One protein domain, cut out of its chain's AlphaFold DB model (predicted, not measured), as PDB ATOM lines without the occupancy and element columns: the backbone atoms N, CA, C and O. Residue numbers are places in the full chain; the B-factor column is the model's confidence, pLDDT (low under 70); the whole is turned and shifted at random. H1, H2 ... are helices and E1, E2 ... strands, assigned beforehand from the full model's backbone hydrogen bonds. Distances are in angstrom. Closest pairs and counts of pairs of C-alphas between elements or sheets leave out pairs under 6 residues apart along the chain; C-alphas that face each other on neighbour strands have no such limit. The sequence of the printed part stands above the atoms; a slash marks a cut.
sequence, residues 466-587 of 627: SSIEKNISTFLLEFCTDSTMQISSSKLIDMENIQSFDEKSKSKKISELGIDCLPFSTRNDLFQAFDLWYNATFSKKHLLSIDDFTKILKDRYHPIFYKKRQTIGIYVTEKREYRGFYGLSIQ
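Overview. This is residues 466 to 587 of the 627 residues of an uncharacterized protein of Propionispira arboris (UniProt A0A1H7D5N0). A small three-stranded sheet, E2, E4 and E3, and the short strand pair E1 and E5 beside E2 make a core with three helices, H1, H4 and H5, about it, each about perpendicular to the other two. H2 and H3, apart from each other and from those three, lie at the far end of the longest axis, opposite the end of H4, while the hairpin of E3 and E4, with its loop of residues 569 to 574, reaches out from the body, away from H1. The printed part has 122 residues with five named helices and five named strands, in the order H1 E1 H2 H3 E2 H4 H5 E3 E4 E5; both sheets, ordered E2 - E4 - E3 and E1 - E5, are antiparallel. The class is mixed, helices and strands, and the whole is compact, with a radius of gyration of the C-alphas of 15.2 A and spans of 46 by 35 by 22 A.

Arrangement. In the larger sheet the inner strand is E4, residues 575 to 582, which bends by 76 degrees at residue 579. Its hairpin partner E3, residues 562 to 568, is antiparallel to it, with N 565 and O 578 2.9 A apart, within hydrogen-bond range. On the other side of E4 is E2, residues 520 to 522, also antiparallel, with N 581 and O 521 at 2.9 A. H4, residues 523 to 538, is on this sheet at a height of 8.9 A, over E2, and runs across the strands, at 68 degrees to E2 on the local plane. E2, H4, H5, residues 546 to 556, and E3 make a split strand-helix-strand unit, two strands of one sheet with the helices between them along the chain and E4 between them in the sheet; its crossover is right-handed. H5 only grazes the sheet with residues 550 to 554, and touches residues 523 to 527 of H4, closest at the C-alphas of Phe 527 and Ile 546, 6.3 A. H1, residues 466 to 479, only just touches H4, with 3 pairs of C-alphas within 8 A, the closest Phe 475 and Phe 530 at 6.7 A. E5, residues 584 to 586, is antiparallel to E1, residues 480 to 482, with N 481 and O 585 at 2.8 A; the closest C-alphas of E2 and E5, Ser 521 and Ser 585, are 5.4 A apart. H2, residues 489 to 496, and H3, residues 503 to 512, touch no helix. Every O i to N i+4 pair is within hydrogen-bond range in H1, H3, H4 and H5, and 2 of 4 in H2.

Along the chain. H1 begins at C-alpha 466 (97.328, -52.227, -79.258) and is 19.9 A long. H4, 22.2 A, ends at C-alpha 538 (88.500, -45.117, -67.661). H5 is 15.4 A, E3 16.6 A and E4 17.1 A. E5 ends at C-alpha 586 (78.628, -39.373, -83.536).

Size, cuts and confidence. The two C-alphas farthest apart, Ser 500 and Ser 539, are 46.5 A apart. The printed part has no cut and no long link. Its mean pLDDT is 76.8, with 33 residues under 70, among them 493 to 509 and 568 to 575.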
ATOM      1  N   SER A 466      98.486 -51.340 -79.069       52.69
ATOM      2  CA  SER A 466      97.328 -52.227 -79.258       52.69
ATOM      3  C   SER A 466      96.113 -51.917 -78.367       52.69
ATOM      4  O   SER A 466      94.994 -52.308 -78.698       52.69
ATOM      5  N   SER A 467      96.292 -51.227 -77.236       68.62
ATOM      6  CA  SER A 467      95.198 -50.894 -76.310       68.62
ATOM      7  C   SER A 467      94.452 -49.644 -76.767       68.62
ATOM      8  O   SER A 467      93.222 -49.627 -76.774       68.62
ATOM      9  N   ILE A 468      95.173 -48.614 -77.220       76.62
ATOM     10  CA  ILE A 468      94.563 -47.362 -77.682       76.62
ATOM     11  C   ILE A 468      93.786 -47.584 -78.982       76.62
ATOM     12  O   ILE A 468      92.634 -47.164 -79.065       76.62
ATOM     13  N   GLU A 469      94.342 -48.305 -79.958       78.69
ATOM     14  CA  GLU A 469      93.615 -48.647 -81.191       78.69
ATOM     15  C   GLU A 469      92.369 -49.498 -80.919       78.69
ATOM     16  O   GLU A 469      91.313 -49.293 -81.532       78.69
ATOM     17  N   LYS A 470      92.452 -50.424 -79.955       81.75
ATOM     18  CA  LYS A 470      91.297 -51.203 -79.503       81.75
ATOM     19  C   LYS A 470      90.240 -50.304 -78.863       81.75
ATOM     20  O   LYS A 470      89.066 -50.451 -79.180       81.75
ATOM     21  N   ASN A 471      90.637 -49.338 -78.038       85.56
ATOM     22  CA  ASN A 471      89.716 -48.387 -77.414       85.56
ATOM     23  C   ASN A 471      89.057 -47.459 -78.441       85.56
ATOM     24  O   ASN A 471      87.850 -47.250 -78.374       85.56
ATOM     25  N   ILE A 472      89.808 -46.961 -79.430       88.50
ATOM     26  CA  ILE A 472      89.248 -46.198 -80.558       88.50
ATOM     27  C   ILE A 472      88.246 -47.067 -81.323       88.50
ATOM     28  O   ILE A 472      87.166 -46.604 -81.674       88.50
ATOM     29  N   SER A 473      88.562 -48.345 -81.538       85.31
ATOM     30  CA  SER A 473      87.649 -49.283 -82.194       85.31
ATOM     31  C   SER A 473      86.355 -49.483 -81.418       85.31
ATOM     32  O   SER A 473      85.286 -49.432 -82.021       85.31
ATOM     33  N   THR A 474      86.441 -49.673 -80.102       86.25
ATOM     34  CA  THR A 474      85.273 -49.783 -79.223       86.25
ATOM     35  C   THR A 474      84.433 -48.512 -79.274       86.25
ATOM     36  O   THR A 474      83.235 -48.588 -79.522       86.25
ATOM     37  N   PHE A 475      85.061 -47.341 -79.142       91.81
ATOM     38  CA  PHE A 475      84.377 -46.051 -79.233       91.81
ATOM     39  C   PHE A 475      83.620 -45.884 -80.555       91.81
ATOM     40  O   PHE A 475      82.445 -45.519 -80.555       91.81
ATOM     41  N   LEU A 476      84.274 -46.172 -81.684       90.06
ATOM     42  CA  LEU A 476      83.651 -46.055 -83.001       90.06
ATOM     43  C   LEU A 476      82.470 -47.019 -83.152       90.06
ATOM     44  O   LEU A 476      81.435 -46.620 -83.669       90.06
ATOM     45  N   LEU A 477      82.605 -48.262 -82.686       87.06
ATOM     46  CA  LEU A 477      81.535 -49.261 -82.761       87.06
ATOM     47  C   LEU A 477      80.334 -48.904 -81.876       87.06
ATOM     48  O   LEU A 477      79.191 -49.158 -82.246       87.06
ATOM     49  N   GLU A 478      80.585 -48.342 -80.696       85.25
ATOM     50  CA  GLU A 478      79.538 -48.083 -79.714       85.25
ATOM     51  C   GLU A 478      78.847 -46.734 -79.918       85.25
ATOM     52  O   GLU A 478      77.632 -46.651 -79.730       85.25
ATOM     53  N   PHE A 479      79.585 -45.694 -80.312       91.06
ATOM     54  CA  PHE A 479      79.102 -44.308 -80.304       91.06
ATOM     55  C   PHE A 479      79.155 -43.618 -81.661       91.06
ATOM     56  O   PHE A 479      78.678 -42.489 -81.779       91.06
ATOM     57  N   CYS A 480      79.686 -44.267 -82.697       89.56
ATOM     58  CA  CYS A 480      79.612 -43.756 -84.058       89.56
ATOM     59  C   CYS A 480      78.729 -44.654 -84.927       89.56
ATOM     60  O   CYS A 480      78.706 -45.873 -84.809       89.56
ATOM     61  N   THR A 481      77.987 -44.030 -85.835       87.38
ATOM     62  CA  THR A 481      77.356 -44.744 -86.943       87.38
ATOM     63  C   THR A 481      78.345 -44.757 -88.092       87.38
ATOM     64  O   THR A 481      78.711 -43.689 -88.582       87.38
ATOM     65  N   ASP A 482      78.771 -45.951 -88.493       87.88
ATOM     66  CA  ASP A 482      79.655 -46.162 -89.632       87.88
ATOM     67  C   ASP A 482      78.843 -46.598 -90.856       87.88
ATOM     68  O   ASP A 482      78.335 -47.714 -90.945       87.88
ATOM     69  N   SER A 483      78.696 -45.676 -91.799       85.69
ATOM     70  CA  SER A 483      77.991 -45.862 -93.070       85.69
ATOM     71  C   SER A 483      78.949 -45.949 -94.259       85.69
ATOM     72  O   SER A 483      78.503 -46.000 -95.402       85.69
ATOM     73  N   THR A 484      80.264 -46.034 -94.017       82.69
ATOM     74  CA  THR A 484      81.263 -46.169 -95.093       82.69
ATOM     75  C   THR A 484      81.056 -47.446 -95.915       82.69
ATOM     76  O   THR A 484      81.247 -47.436 -97.130       82.69
ATOM     77  N   MET A 485      80.543 -48.506 -95.282       77.06
ATOM     78  CA  MET A 485      80.193 -49.787 -95.912       77.06
ATOM     79  C   MET A 485      79.038 -49.696 -96.925       77.06
ATOM     80  O   MET A 485      78.841 -50.625 -97.706       77.06
ATOM     81  N   GLN A 486      78.277 -48.591 -96.953       80.00
ATOM     82  CA  GLN A 486      77.260 -48.352 -97.989       80.00
ATOM     83  C   GLN A 486      77.892 -48.159 -99.378       80.00
ATOM     84  O   GLN A 486      77.218 -48.315-100.398       80.00
ATOM     85  N   ILE A 487      79.194 -47.859 -99.428       79.38
ATOM     86  CA  ILE A 487      79.979 -47.801-100.658       79.38
ATOM     87  C   ILE A 487      80.758 -49.110-100.803       79.38
ATOM     88  O   ILE A 487      81.679 -49.395-100.042       79.38
ATOM     89  N   SER A 488      80.394 -49.917-101.800       74.75
ATOM     90  CA  SER A 488      81.033 -51.211-102.053       74.75
ATOM     91  C   SER A 488      82.525 -51.068-102.380       74.75
ATOM     92  O   SER A 488      82.910 -50.214-103.180       74.75
ATOM     93  N   SER A 489      83.353 -51.969-101.848       67.00
ATOM     94  CA  SER A 489      84.810 -51.998-102.061       67.00
ATOM     95  C   SER A 489      85.221 -52.040-103.537       67.00
ATOM     96  O   SER A 489      86.196 -51.398-103.914       67.00
ATOM     97  N   SER A 490      84.437 -52.690-104.404       67.19
ATOM     98  CA  SER A 490      84.645 -52.677-105.861       67.19
ATOM     99  C   SER A 490      84.625 -51.266-106.466       67.19
ATOM    100  O   SER A 490      85.464 -50.950-107.302       67.19
ATOM    101  N   LYS A 491      83.744 -50.379-105.978       69.06
ATOM    102  CA  LYS A 491      83.657 -48.976-106.423       69.06
ATOM    103  C   LYS A 491      84.819 -48.119-105.906       69.06
ATOM    104  O   LYS A 491      85.092 -47.064-106.473       69.06
ATOM    105  N   LEU A 492      85.477 -48.547-104.823       70.00
ATOM    106  CA  LEU A 492      86.647 -47.875-104.246       70.00
ATOM    107  C   LEU A 492      87.945 -48.291-104.961       70.00
ATOM    108  O   LEU A 492      88.804 -47.445-105.194       70.00
ATOM    109  N   ILE A 493      88.062 -49.555-105.382       63.03
ATOM    110  CA  ILE A 493      89.226 -50.084-106.121       63.03
ATOM    111  C   ILE A 493      89.330 -49.473-107.530       63.03
ATOM    112  O   ILE A 493      90.428 -49.139-107.979       63.03
ATOM    113  N   ASP A 494      88.198 -49.204-108.192       61.12
ATOM    114  CA  ASP A 494      88.147 -48.446-109.457       61.12
ATOM    115  C   ASP A 494      88.754 -47.030-109.341       61.12
ATOM    116  O   ASP A 494      88.991 -46.351-110.343       61.12
ATOM    117  N   MET A 495      89.006 -46.562-108.115       60.41
ATOM    118  CA  MET A 495      89.520 -45.238-107.795       60.41
ATOM    119  C   MET A 495      91.037 -45.192-107.583       60.41
ATOM    120  O   MET A 495      91.659 -44.199-107.960       60.41
ATOM    121  N   GLU A 496      91.638 -46.247-107.021       57.31
ATOM    122  CA  GLU A 496      93.097 -46.356-106.845       57.31
ATOM    123  C   GLU A 496      93.819 -46.537-108.190       57.31
ATOM    124  O   GLU A 496      94.924 -46.026-108.380       57.31
ATOM    125  N   ASN A 497      93.146 -47.162-109.165       53.53
ATOM    126  CA  ASN A 497      93.654 -47.373-110.524       53.53
ATOM    127  C   ASN A 497      93.640 -46.117-111.412       53.53
ATOM    128  O   ASN A 497      94.127 -46.156-112.541       53.53
ATOM    129  N   ILE A 498      93.112 -44.988-110.927       51.97
ATOM    130  CA  ILE A 498      93.094 -43.722-111.668       51.97
ATOM    131  C   ILE A 498      94.026 -42.729-110.970       51.97
ATOM    132  O   ILE A 498      93.610 -41.791-110.284       51.97
ATOM    133  N   GLN A 499      95.329 -42.958-111.130       45.53
ATOM    134  CA  GLN A 499      96.354 -42.018-110.687       45.53
ATOM    135  C   GLN A 499      96.197 -40.692-111.453       45.53
ATOM    136  O   GLN A 499      96.223 -40.681-112.680       45.53
ATOM    137  N   SER A 500      96.077 -39.579-110.713       50.69
ATOM    138  CA  SER A 500      96.088 -38.165-111.166       50.69
ATOM    139  C   SER A 500      94.763 -37.438-111.478       50.69
ATOM    140  O   SER A 500      94.688 -36.622-112.391       50.69
ATOM    141  N   PHE A 501      93.714 -37.588-110.659       53.34
ATOM    142  CA  PHE A 501      92.617 -36.609-110.720       53.34
ATOM    143  C   PHE A 501      92.947 -35.272-110.029       53.34
ATOM    144  O   PHE A 501      93.253 -35.241-108.831       53.34
ATOM    145  N   ASP A 502      92.778 -34.181-110.784       61.81
ATOM    146  CA  ASP A 502      92.627 -32.801-110.301       61.81
ATOM    147  C   ASP A 502      91.438 -32.689-109.311       61.81
ATOM    148  O   ASP A 502      90.497 -33.495-109.354       61.81
ATOM    149  N   GLU A 503      91.460 -31.720-108.387       61.56
ATOM    150  CA  GLU A 503      90.506 -31.626-107.261       61.56
ATOM    151  C   GLU A 503      89.036 -31.596-107.715       61.56
ATOM    152  O   GLU A 503      88.171 -32.187-107.056       61.56
ATOM    153  N   LYS A 504      88.763 -30.990-108.879       64.38
ATOM    154  CA  LYS A 504      87.430 -30.910-109.504       64.38
ATOM    155  C   LYS A 504      86.881 -32.263-109.955       64.38
ATOM    156  O   LYS A 504      85.680 -32.512-109.876       64.38
ATOM    157  N   SER A 505      87.740 -33.160-110.416       64.94
ATOM    158  CA  SER A 505      87.312 -34.485-110.863       64.94
ATOM    159  C   SER A 505      87.087 -35.420-109.674       64.94
ATOM    160  O   SER A 505      86.162 -36.232-109.684       64.94
ATOM    161  N   LYS A 506      87.865 -35.243-108.594       65.62
ATOM    162  CA  LYS A 506      87.641 -35.939-107.317       65.62
ATOM    163  C   LYS A 506      86.335 -35.522-106.640       65.62
ATOM    164  O   LYS A 506      85.728 -36.355-105.977       65.62
ATOM    165  N   SER A 507      85.910 -34.260-106.740       66.38
ATOM    166  CA  SER A 507      84.633 -33.810-106.159       66.38
ATOM    167  C   SER A 507      83.426 -34.327-106.947       66.38
ATOM    168  O   SER A 507      82.475 -34.821-106.343       66.38
ATOM    169  N   LYS A 508      83.497 -34.311-108.284       69.56
ATOM    170  CA  LYS A 508      82.445 -34.862-109.150       69.56
ATOM    171  C   LYS A 508      82.212 -36.354-108.886       69.56
ATOM    172  O   LYS A 508      81.082 -36.767-108.663       69.56
ATOM    173  N   LYS A 509      83.287 -37.141-108.799       67.38
ATOM    174  CA  LYS A 509      83.204 -38.595-108.582       67.38
ATOM    175  C   LYS A 509      82.770 -38.983-107.160       67.38
ATOM    176  O   LYS A 509      82.133 -40.007-106.967       67.38
ATOM    177  N   ILE A 510      83.047 -38.139-106.160       71.12
ATOM    178  CA  ILE A 510      82.482 -38.266-104.799       71.12
ATOM    179  C   ILE A 510      80.971 -38.089-104.792       71.12
ATOM    180  O   ILE A 510      80.282 -38.834-104.101       71.12
ATOM    181  N   SER A 511      80.487 -37.125-105.576       74.12
ATOM    182  CA  SER A 511      79.056 -36.877-105.747       74.12
ATOM    183  C   SER A 511      78.401 -38.049-106.494       74.12
ATOM    184  O   SER A 511      77.342 -38.519-106.100       74.12
ATOM    185  N   GLU A 512      79.067 -38.604-107.518       76.81
ATOM    186  CA  GLU A 512      78.612 -39.810-108.241       76.81
ATOM    187  C   GLU A 512      78.540 -41.058-107.342       76.81
ATOM    188  O   GLU A 512      77.662 -41.900-107.517       76.81
ATOM    189  N   LEU A 513      79.444 -41.175-106.365       74.44
ATOM    190  CA  LEU A 513      79.426 -42.246-105.366       74.44
ATOM    191  C   LEU A 513      78.452 -41.976-104.208       74.44
ATOM    192  O   LEU A 513      78.272 -42.856-103.373       74.44
ATOM    193  N   GLY A 514      77.833 -40.794-104.135       77.19
ATOM    194  CA  GLY A 514      76.937 -40.406-103.041       77.19
ATOM    195  C   GLY A 514      77.632 -40.259-101.683       77.19
ATOM    196  O   GLY A 514      76.975 -40.307-100.646       77.19
ATOM    197  N   ILE A 515      78.960 -40.093-101.660       80.62
ATOM    198  CA  ILE A 515      79.739 -39.971-100.415       80.62
ATOM    199  C   ILE A 515      79.423 -38.650 -99.701       80.62
ATOM    200  O   ILE A 515      79.414 -38.589 -98.477       80.62
ATOM    201  N   ASP A 516      79.134 -37.590-100.452       78.12
ATOM    202  CA  ASP A 516      78.719 -36.278 -99.939       78.12
ATOM    203  C   ASP A 516      77.359 -36.300 -99.219       78.12
ATOM    204  O   ASP A 516      77.094 -35.462 -98.345       78.12
ATOM    205  N   CYS A 517      76.530 -37.287 -99.564       79.69
ATOM    206  CA  CYS A 517      75.239 -37.566 -98.951       79.69
ATOM    207  C   CYS A 517      75.364 -38.373 -97.647       79.69
ATOM    208  O   CYS A 517      74.387 -38.481 -96.907       79.69
ATOM    209  N   LEU A 518      76.548 -38.917 -97.341       85.00
ATOM    210  CA  LEU A 518      76.794 -39.603 -96.077       85.00
ATOM    211  C   LEU A 518      76.868 -38.606 -94.905       85.00
ATOM    212  O   LEU A 518      77.266 -37.445 -95.086       85.00
ATOM    213  N   PRO A 519      76.532 -39.052 -93.679       84.50
ATOM    214  CA  PRO A 519      76.737 -38.257 -92.474       84.50
ATOM    215  C   PRO A 519      78.195 -37.804 -92.343       84.50
ATOM    216  O   PRO A 519      79.116 -38.527 -92.720       84.50
ATOM    217  N   PHE A 520      78.414 -36.610 -91.796       84.12
ATOM    218  CA  PHE A 520      79.744 -36.014 -91.676       84.12
ATOM    219  C   PHE A 520      80.016 -35.572 -90.240       84.12
ATOM    220  O   PHE A 520      79.251 -34.778 -89.694       84.12
ATOM    221  N   SER A 521      81.139 -36.015 -89.675       87.62
ATOM    222  CA  SER A 521      81.671 -35.492 -88.409       87.62
ATOM    223  C   SER A 521      83.016 -34.821 -88.636       87.62
ATOM    224  O   SER A 521      83.867 -35.335 -89.372       87.62
ATOM    225  N   THR A 522      83.240 -33.674 -87.993       87.50
ATOM    226  CA  THR A 522      84.546 -33.017 -88.079       87.50
ATOM    227  C   THR A 522      85.599 -33.823 -87.319       87.50
ATOM    228  O   THR A 522      85.299 -34.566 -86.383       87.50
ATOM    229  N   ARG A 523      86.867 -33.649 -87.701       87.19
ATOM    230  CA  ARG A 523      88.013 -34.237 -86.994       87.19
ATOM    231  C   ARG A 523      88.002 -33.898 -85.501       87.19
ATOM    232  O   ARG A 523      88.286 -34.753 -84.670       87.19
ATOM    233  N   ASN A 524      87.690 -32.642 -85.185       85.19
ATOM    234  CA  ASN A 524      87.685 -32.153 -83.814       85.19
ATOM    235  C   ASN A 524      86.506 -32.729 -83.029       85.19
ATOM    236  O   ASN A 524      86.708 -33.123 -81.888       85.19
ATOM    237  N   ASP A 525      85.322 -32.836 -83.639       85.50
ATOM    238  CA  ASP A 525      84.154 -33.422 -82.972       85.50
ATOM    239  C   ASP A 525      84.408 -34.892 -82.608       85.50
ATOM    240  O   ASP A 525      84.120 -35.300 -81.486       85.50
ATOM    241  N   LEU A 526      84.996 -35.676 -83.523       87.94
ATOM    242  CA  LEU A 526      85.346 -37.084 -83.278       87.94
ATOM    243  C   LEU A 526      86.387 -37.235 -82.167       87.94
ATOM    244  O   LEU A 526      86.236 -38.098 -81.307       87.94
ATOM    245  N   PHE A 527      87.414 -36.385 -82.165       89.06
ATOM    246  CA  PHE A 527      88.446 -36.412 -81.131       89.06
ATOM    247  C   PHE A 527      87.899 -36.001 -79.760       89.06
ATOM    248  O   PHE A 527      88.160 -36.677 -78.772       89.06
ATOM    249  N   GLN A 528      87.097 -34.935 -79.692       85.50
ATOM    250  CA  GLN A 528      86.481 -34.486 -78.440       85.50
ATOM    251  C   GLN A 528      85.493 -35.518 -77.891       85.50
ATOM    252  O   GLN A 528      85.495 -35.788 -76.696       85.50
ATOM    253  N   ALA A 529      84.678 -36.132 -78.751       87.12
ATOM    254  CA  ALA A 529      83.766 -37.197 -78.340       87.12
ATOM    255  C   ALA A 529      84.519 -38.426 -77.802       87.12
ATOM    256  O   ALA A 529      84.105 -39.003 -76.795       87.12
ATOM    257  N   PHE A 530      85.639 -38.796 -78.432       90.69
ATOM    258  CA  PHE A 530      86.510 -39.863 -77.942       90.69
ATOM    259  C   PHE A 530      87.132 -39.519 -76.583       90.69
ATOM    260  O   PHE A 530      87.083 -40.346 -75.678       90.69
ATOM    261  N   ASP A 531      87.658 -38.302 -76.417       86.50
ATOM    262  CA  ASP A 531      88.254 -37.841 -75.156       86.50
ATOM    263  C   ASP A 531      87.218 -37.847 -74.019       86.50
ATOM    264  O   ASP A 531      87.465 -38.393 -72.943       86.50
ATOM    265  N   LEU A 532      86.003 -37.345 -74.272       83.19
ATOM    266  CA  LEU A 532      84.898 -37.383 -73.308       83.19
ATOM    267  C   LEU A 532      84.526 -38.816 -72.906       83.19
ATOM    268  O   LEU A 532      84.436 -39.117 -71.714       83.19
ATOM    269  N   TRP A 533      84.351 -39.712 -73.879       89.69
ATOM    270  CA  TRP A 533      84.051 -41.120 -73.617       89.69
ATOM    271  C   TRP A 533      85.169 -41.816 -72.832       89.69
ATOM    272  O   TRP A 533      84.896 -42.536 -71.866       89.69
ATOM    273  N   TYR A 534      86.425 -41.606 -73.228       82.75
ATOM    274  CA  TYR A 534      87.585 -42.247 -72.617       82.75
ATOM    275  C   TYR A 534      87.746 -41.797 -71.163       82.75
ATOM    276  O   TYR A 534      87.900 -42.628 -70.263       82.75
ATOM    277  N   ASN A 535      87.618 -40.492 -70.918       76.06
ATOM    278  CA  ASN A 535      87.659 -39.921 -69.577       76.06
ATOM    279  C   ASN A 535      86.503 -40.435 -68.709       76.06
ATOM    280  O   ASN A 535      86.731 -40.803 -67.559       76.06
ATOM    281  N   ALA A 536      85.284 -40.532 -69.247       73.38
ATOM    282  CA  ALA A 536      84.139 -41.058 -68.501       73.38
ATOM    283  C   ALA A 536      84.275 -42.558 -68.171       73.38
ATOM    284  O   ALA A 536      83.892 -42.994 -67.085       73.38
ATOM    285  N   THR A 537      84.841 -43.345 -69.088       76.00
ATOM    286  CA  THR A 537      84.901 -44.813 -68.984       76.00
ATOM    287  C   THR A 537      86.084 -45.298 -68.146       76.00
ATOM    288  O   THR A 537      85.938 -46.219 -67.343       76.00
ATOM    289  N   PHE A 538      87.260 -44.687 -68.317       70.50
ATOM    290  CA  PHE A 538      88.500 -45.117 -67.661       70.50
ATOM    291  C   PHE A 538      88.961 -44.179 -66.547       70.50
ATOM    292  O   PHE A 538      89.894 -44.521 -65.817       70.50
ATOM    293  N   SER A 539      88.339 -43.001 -66.429       58.56
ATOM    294  CA  SER A 539      88.663 -41.985 -65.419       58.56
ATOM    295  C   SER A 539      90.131 -41.571 -65.410       58.56
ATOM    296  O   SER A 539      90.714 -41.266 -64.373       58.56
ATOM    297  N   LYS A 540      90.740 -41.579 -66.596       60.94
ATOM    298  CA  LYS A 540      92.117 -41.162 -66.852       60.94
ATOM    299  C   LYS A 540      92.160 -40.439 -68.188       60.94
ATOM    300  O   LYS A 540      91.528 -40.897 -69.133       60.94
ATOM    301  N   LYS A 541      92.972 -39.383 -68.273       65.19
ATOM    302  CA  LYS A 541      93.287 -38.729 -69.548       65.19
ATOM    303  C   LYS A 541      94.223 -39.603 -70.373       65.19
ATOM    304  O   LYS A 541      95.184 -40.160 -69.841       65.19
ATOM    305  N   HIS A 542      93.959 -39.712 -71.672       74.38
ATOM    306  CA  HIS A 542      94.910 -40.290 -72.616       74.38
ATOM    307  C   HIS A 542      95.916 -39.230 -73.088       74.38
ATOM    308  O   HIS A 542      95.622 -38.039 -73.097       74.38
ATOM    309  N   LEU A 543      97.093 -39.661 -73.548       70.31
ATOM    310  CA  LEU A 543      98.119 -38.771 -74.120       70.31
ATOM    311  C   LEU A 543      98.022 -38.638 -75.653       70.31
ATOM    312  O   LEU A 543      98.888 -38.028 -76.271       70.31
ATOM    313  N   LEU A 544      96.991 -39.222 -76.273       78.38
ATOM    314  CA  LEU A 544      96.829 -39.246 -77.727       78.38
ATOM    315  C   LEU A 544      96.605 -37.835 -78.293       78.38
ATOM    316  O   LEU A 544      95.682 -37.137 -77.871       78.38
ATOM    317  N   SER A 545      97.419 -37.438 -79.275       77.06
ATOM    318  CA  SER A 545      97.223 -36.184 -79.999       77.06
ATOM    319  C   SER A 545      96.086 -36.304 -81.019       77.06
ATOM    320  O   SER A 545      95.774 -37.390 -81.517       77.06
ATOM    321  N   ILE A 546      95.480 -35.173 -81.391       80.75
ATOM    322  CA  ILE A 546      94.446 -35.159 -82.435       80.75
ATOM    323  C   ILE A 546      94.976 -35.658 -83.785       80.75
ATOM    324  O   ILE A 546      94.227 -36.254 -84.561       80.75
ATOM    325  N   ASP A 547      96.254 -35.424 -84.080       84.12
ATOM    326  CA  ASP A 547      96.865 -35.837 -85.340       84.12
ATOM    327  C   ASP A 547      97.111 -37.350 -85.367       84.12
ATOM    328  O   ASP A 547      96.792 -37.981 -86.376       84.12
ATOM    329  N   ASP A 548      97.543 -37.944 -84.250       81.94
ATOM    330  CA  ASP A 548      97.701 -39.398 -84.115       81.94
ATOM    331  C   ASP A 548      96.350 -40.117 -84.165       81.94
ATOM    332  O   ASP A 548      96.183 -41.074 -84.919       81.94
ATOM    333  N   PHE A 549      95.338 -39.598 -83.462       85.88
ATOM    334  CA  PHE A 549      93.961 -40.091 -83.566       85.88
ATOM    335  C   PHE A 549      93.456 -40.056 -85.015       85.88
ATOM    336  O   PHE A 549      92.896 -41.023 -85.530       85.88
ATOM    337  N   THR A 550      93.702 -38.946 -85.715       86.75
ATOM    338  CA  THR A 550      93.303 -38.793 -87.121       86.75
ATOM    339  C   THR A 550      94.064 -39.745 -88.034       86.75
ATOM    340  O   THR A 550      93.498 -40.211 -89.022       86.75
ATOM    341  N   LYS A 551      95.338 -40.015 -87.742       87.19
ATOM    342  CA  LYS A 551      96.151 -40.976 -88.483       87.19
ATOM    343  C   LYS A 551      95.561 -42.381 -88.357       87.19
ATOM    344  O   LYS A 551      95.271 -42.973 -89.385       87.19
ATOM    345  N   ILE A 552      95.232 -42.822 -87.143       86.25
ATOM    346  CA  ILE A 552      94.576 -44.119 -86.895       86.25
ATOM    347  C   ILE A 552      93.258 -44.232 -87.679       86.25
ATOM    348  O   ILE A 552      92.979 -45.253 -88.305       86.25
ATOM    349  N   LEU A 553      92.450 -43.165 -87.718       87.94
ATOM    350  CA  LEU A 553      91.226 -43.153 -88.528       87.94
ATOM    351  C   LEU A 553      91.508 -43.231 -90.036       87.94
ATOM    352  O   LEU A 553      90.787 -43.917 -90.755       87.94
ATOM    353  N   LYS A 554      92.535 -42.541 -90.536       85.06
ATOM    354  CA  LYS A 554      92.930 -42.603 -91.954       85.06
ATOM    355  C   LYS A 554      93.531 -43.946 -92.353       85.06
ATOM    356  O   LYS A 554      93.396 -44.326 -93.508       85.06
ATOM    357  N   ASP A 555      94.177 -44.635 -91.421       84.44
ATOM    358  CA  ASP A 555      94.712 -45.975 -91.649       84.44
ATOM    359  C   ASP A 555      93.569 -47.008 -91.681       84.44
ATOM    360  O   ASP A 555      93.635 -47.999 -92.404       84.44
ATOM    361  N   ARG A 556      92.472 -46.743 -90.953       83.88
ATOM    362  CA  ARG A 556      91.270 -47.590 -90.916       83.88
ATOM    363  C   ARG A 556      90.302 -47.369 -92.081       83.88
ATOM    364  O   ARG A 556      89.657 -48.318 -92.522       83.88
ATOM    365  N   TYR A 557      90.147 -46.130 -92.541       83.94
ATOM    366  CA  TYR A 557      89.149 -45.744 -93.540       83.94
ATOM    367  C   TYR A 557      89.798 -45.254 -94.827       83.94
ATOM    368  O   TYR A 557      90.762 -44.494 -94.797       83.94
ATOM    369  N   HIS A 558      89.211 -45.609 -95.973       82.38
ATOM    370  CA  HIS A 558      89.740 -45.183 -97.268       82.38
ATOM    371  C   HIS A 558      89.871 -43.642 -97.334       82.38
ATOM    372  O   HIS A 558      88.914 -42.937 -96.985       82.38
ATOM    373  N   PRO A 559      90.998 -43.083 -97.830       80.69
ATOM    374  CA  PRO A 559      91.285 -41.644 -97.773       80.69
ATOM    375  C   PRO A 559      90.207 -40.733 -98.372       80.69
ATOM    376  O   PRO A 559      90.122 -39.557 -98.022       80.69
ATOM    377  N   ILE A 560      89.371 -41.260 -99.271       80.44
ATOM    378  CA  ILE A 560      88.263 -40.515 -99.877       80.44
ATOM    379  C   ILE A 560      87.236 -40.003 -98.867       80.44
ATOM    380  O   ILE A 560      86.649 -38.941 -99.087       80.44
ATOM    381  N   PHE A 561      87.036 -40.735 -97.773       83.94
ATOM    382  CA  PHE A 561      86.077 -40.366 -96.744       83.94
ATOM    383  C   PHE A 561      86.576 -39.182 -95.911       83.94
ATOM    384  O   PHE A 561      85.766 -38.500 -95.294       83.94
ATOM    385  N   TYR A 562      87.876 -38.863 -95.934       86.25
ATOM    386  CA  TYR A 562      88.444 -37.738 -95.193       86.25
ATOM    387  C   TYR A 562      88.598 -36.481 -96.062       86.25
ATOM    388  O   TYR A 562      89.538 -36.363 -96.854       86.25
ATOM    389  N   LYS A 563      87.707 -35.495 -95.898       82.12
ATOM    390  CA  LYS A 563      87.702 -34.270 -96.718       82.12
ATOM    391  C   LYS A 563      87.236 -33.020 -95.983       82.12
ATOM    392  O   LYS A 563      86.736 -33.064 -94.863       82.12
ATOM    393  N   LYS A 564      87.448 -31.877 -96.642       82.69
ATOM    394  CA  LYS A 564      86.907 -30.580 -96.234       82.69
ATOM    395  C   LYS A 564      85.425 -30.471 -96.604       82.69
ATOM    396  O   LYS A 564      85.046 -30.841 -97.714       82.69
ATOM    397  N   ARG A 565      84.612 -29.937 -95.694       77.62
ATOM    398  CA  ARG A 565      83.208 -29.567 -95.917       77.62
ATOM    399  C   ARG A 565      82.911 -28.272 -95.176       77.62
ATOM    400  O   ARG A 565      83.368 -28.081 -94.049       77.62
ATOM    401  N   GLN A 566      82.114 -27.397 -95.780       73.19
ATOM    402  CA  GLN A 566      81.558 -26.260 -95.061       73.19
ATOM    403  C   GLN A 566      80.383 -26.734 -94.200       73.19
ATOM    404  O   GLN A 566      79.331 -27.102 -94.722       73.19
ATOM    405  N   THR A 567      80.567 -26.749 -92.885       70.06
ATOM    406  CA  THR A 567      79.567 -27.243 -91.933       70.06
ATOM    407  C   THR A 567      79.642 -26.474 -90.617       70.06
ATOM    408  O   THR A 567      80.582 -25.716 -90.382       70.06
ATOM    409  N   ILE A 568      78.632 -26.656 -89.774       63.50
ATOM    410  CA  ILE A 568      78.653 -26.270 -88.361       63.50
ATOM    411  C   ILE A 568      79.175 -27.499 -87.598       63.50
ATOM    412  O   ILE A 568      78.739 -28.615 -87.887       63.50
ATOM    413  N   GLY A 569      80.168 -27.317 -86.726       61.78
ATOM    414  CA  GLY A 569      80.679 -28.401 -85.877       61.78
ATOM    415  C   GLY A 569      79.683 -28.739 -84.770       61.78
ATOM    416  O   GLY A 569      78.868 -27.900 -84.397       61.78
ATOM    417  N   ILE A 570      79.750 -29.943 -84.207       61.94
ATOM    418  CA  ILE A 570      78.833 -30.357 -83.127       61.94
ATOM    419  C   ILE A 570      79.016 -29.475 -81.879       61.94
ATOM    420  O   ILE A 570      78.050 -29.204 -81.162       61.94
ATOM    421  N   TYR A 571      80.239 -28.984 -81.655       57.47
ATOM    422  CA  TYR A 571      80.609 -28.134 -80.518       57.47
ATOM    423  C   TYR A 571      80.917 -26.673 -80.897       57.47
ATOM    424  O   TYR A 571      81.431 -25.918 -80.073       57.47
ATOM    425  N   VAL A 572      80.637 -26.249 -82.138       57.09
ATOM    426  CA  VAL A 572      80.967 -24.897 -82.631       57.09
ATOM    427  C   VAL A 572      79.750 -24.264 -83.296       57.09
ATOM    428  O   VAL A 572      79.108 -24.890 -84.125       57.09
ATOM    429  N   THR A 573      79.453 -23.003 -82.981       53.44
ATOM    430  CA  THR A 573      78.253 -22.288 -83.461       53.44
ATOM    431  C   THR A 573      78.407 -21.631 -84.836       53.44
ATOM    432  O   THR A 573      77.417 -21.208 -85.429       53.44
ATOM    433  N   GLU A 574      79.624 -21.551 -85.378       62.50
ATOM    434  CA  GLU A 574      79.897 -20.906 -86.664       62.50
ATOM    435  C   GLU A 574      80.079 -21.906 -87.810       62.50
ATOM    436  O   GLU A 574      80.821 -22.886 -87.711       62.50
ATOM    437  N   LYS A 575      79.456 -21.608 -88.956       69.62
ATOM    438  CA  LYS A 575      79.631 -22.374 -90.193       69.62
ATOM    439  C   LYS A 575      80.975 -22.022 -90.839       69.62
ATOM    440  O   LYS A 575      81.114 -20.959 -91.445       69.62
ATOM    441  N   ARG A 576      81.954 -22.925 -90.763       73.44
ATOM    442  CA  ARG A 576      83.283 -22.772 -91.388       73.44
ATOM    443  C   ARG A 576      83.650 -24.013 -92.202       73.44
ATOM    444  O   ARG A 576      82.932 -25.012 -92.215       73.44
ATOM    445  N   GLU A 577      84.748 -23.931 -92.946       74.69
ATOM    446  CA  GLU A 577      85.285 -25.070 -93.691       74.69
ATOM    447  C   GLU A 577      86.121 -25.960 -92.757       74.69
ATOM    448  O   GLU A 577      87.199 -25.567 -92.309       74.69
ATOM    449  N   TYR A 578      85.633 -27.166 -92.462       79.19
ATOM    450  CA  TYR A 578      86.288 -28.120 -91.563       79.19
ATOM    451  C   TYR A 578      86.707 -29.386 -92.304       79.19
ATOM    452  O   TYR A 578      85.995 -29.861 -93.187       79.19
ATOM    453  N   ARG A 579      87.850 -29.968 -91.920       85.50
ATOM    454  CA  ARG A 579      88.221 -31.336 -92.317       85.50
ATOM    455  C   ARG A 579      87.546 -32.344 -91.390       85.50
ATOM    456  O   ARG A 579      87.523 -32.150 -90.175       85.50
ATOM    457  N   GLY A 580      87.029 -33.421 -91.959       86.06
ATOM    458  CA  GLY A 580      86.313 -34.456 -91.224       86.06
ATOM    459  C   GLY A 580      86.098 -35.705 -92.060       86.06
ATOM    460  O   GLY A 580      86.627 -35.808 -93.169       86.06
ATOM    461  N   PHE A 581      85.334 -36.639 -91.511       89.50
ATOM    462  CA  PHE A 581      85.059 -37.932 -92.120       89.50
ATOM    463  C   PHE A 581      83.597 -38.020 -92.558       89.50
ATOM    464  O   PHE A 581      82.687 -37.819 -91.754       89.50
ATOM    465  N   TYR A 582      83.387 -38.334 -93.833       85.56
ATOM    466  CA  TYR A 582      82.108 -38.779 -94.368       85.56
ATOM    467  C   TYR A 582      81.885 -40.247 -94.015       85.56
ATOM    468  O   TYR A 582      82.811 -41.051 -94.047       85.56
ATOM    469  N   GLY A 583      80.649 -40.593 -93.691       85.62
ATOM    470  CA  GLY A 583      80.263 -41.933 -93.281       85.62
ATOM    471  C   GLY A 583      80.352 -42.173 -91.776       85.62
ATOM    472  O   GLY A 583      79.773 -43.151 -91.318       85.62
ATOM    473  N   LEU A 584      80.995 -41.284 -91.008       90.38
ATOM    474  CA  LEU A 584      81.075 -41.360 -89.546       90.38
ATOM    475  C   LEU A 584      80.230 -40.254 -88.905       90.38
ATOM    476  O   LEU A 584      80.563 -39.072 -89.016       90.38
ATOM    477  N   SER A 585      79.167 -40.624 -88.189       88.19
ATOM    478  CA  SER A 585      78.398 -39.705 -87.326       88.19
ATOM    479  C   SER A 585      78.411 -40.125 -85.870       88.19
ATOM    480  O   SER A 585      78.042 -41.256 -85.556       88.19
ATOM    481  N   ILE A 586      78.732 -39.185 -84.986       88.94
ATOM    482  CA  ILE A 586      78.628 -39.373 -83.536       88.94
ATOM    483  C   ILE A 586      77.151 -39.460 -83.134       88.94
ATOM    484  O   ILE A 586      76.359 -38.564 -83.428       88.94
ATOM    485  N   GLN A 587      76.786 -40.525 -82.426       87.69
ATOM    486  CA  GLN A 587      75.483 -40.685 -81.782       87.69
ATOM    487  C   GLN A 587      75.487 -39.934 -80.447       87.69
ATOM    488  O   GLN A 587      75.654 -40.533 -79.384       87.69
TER     489      GLN A 587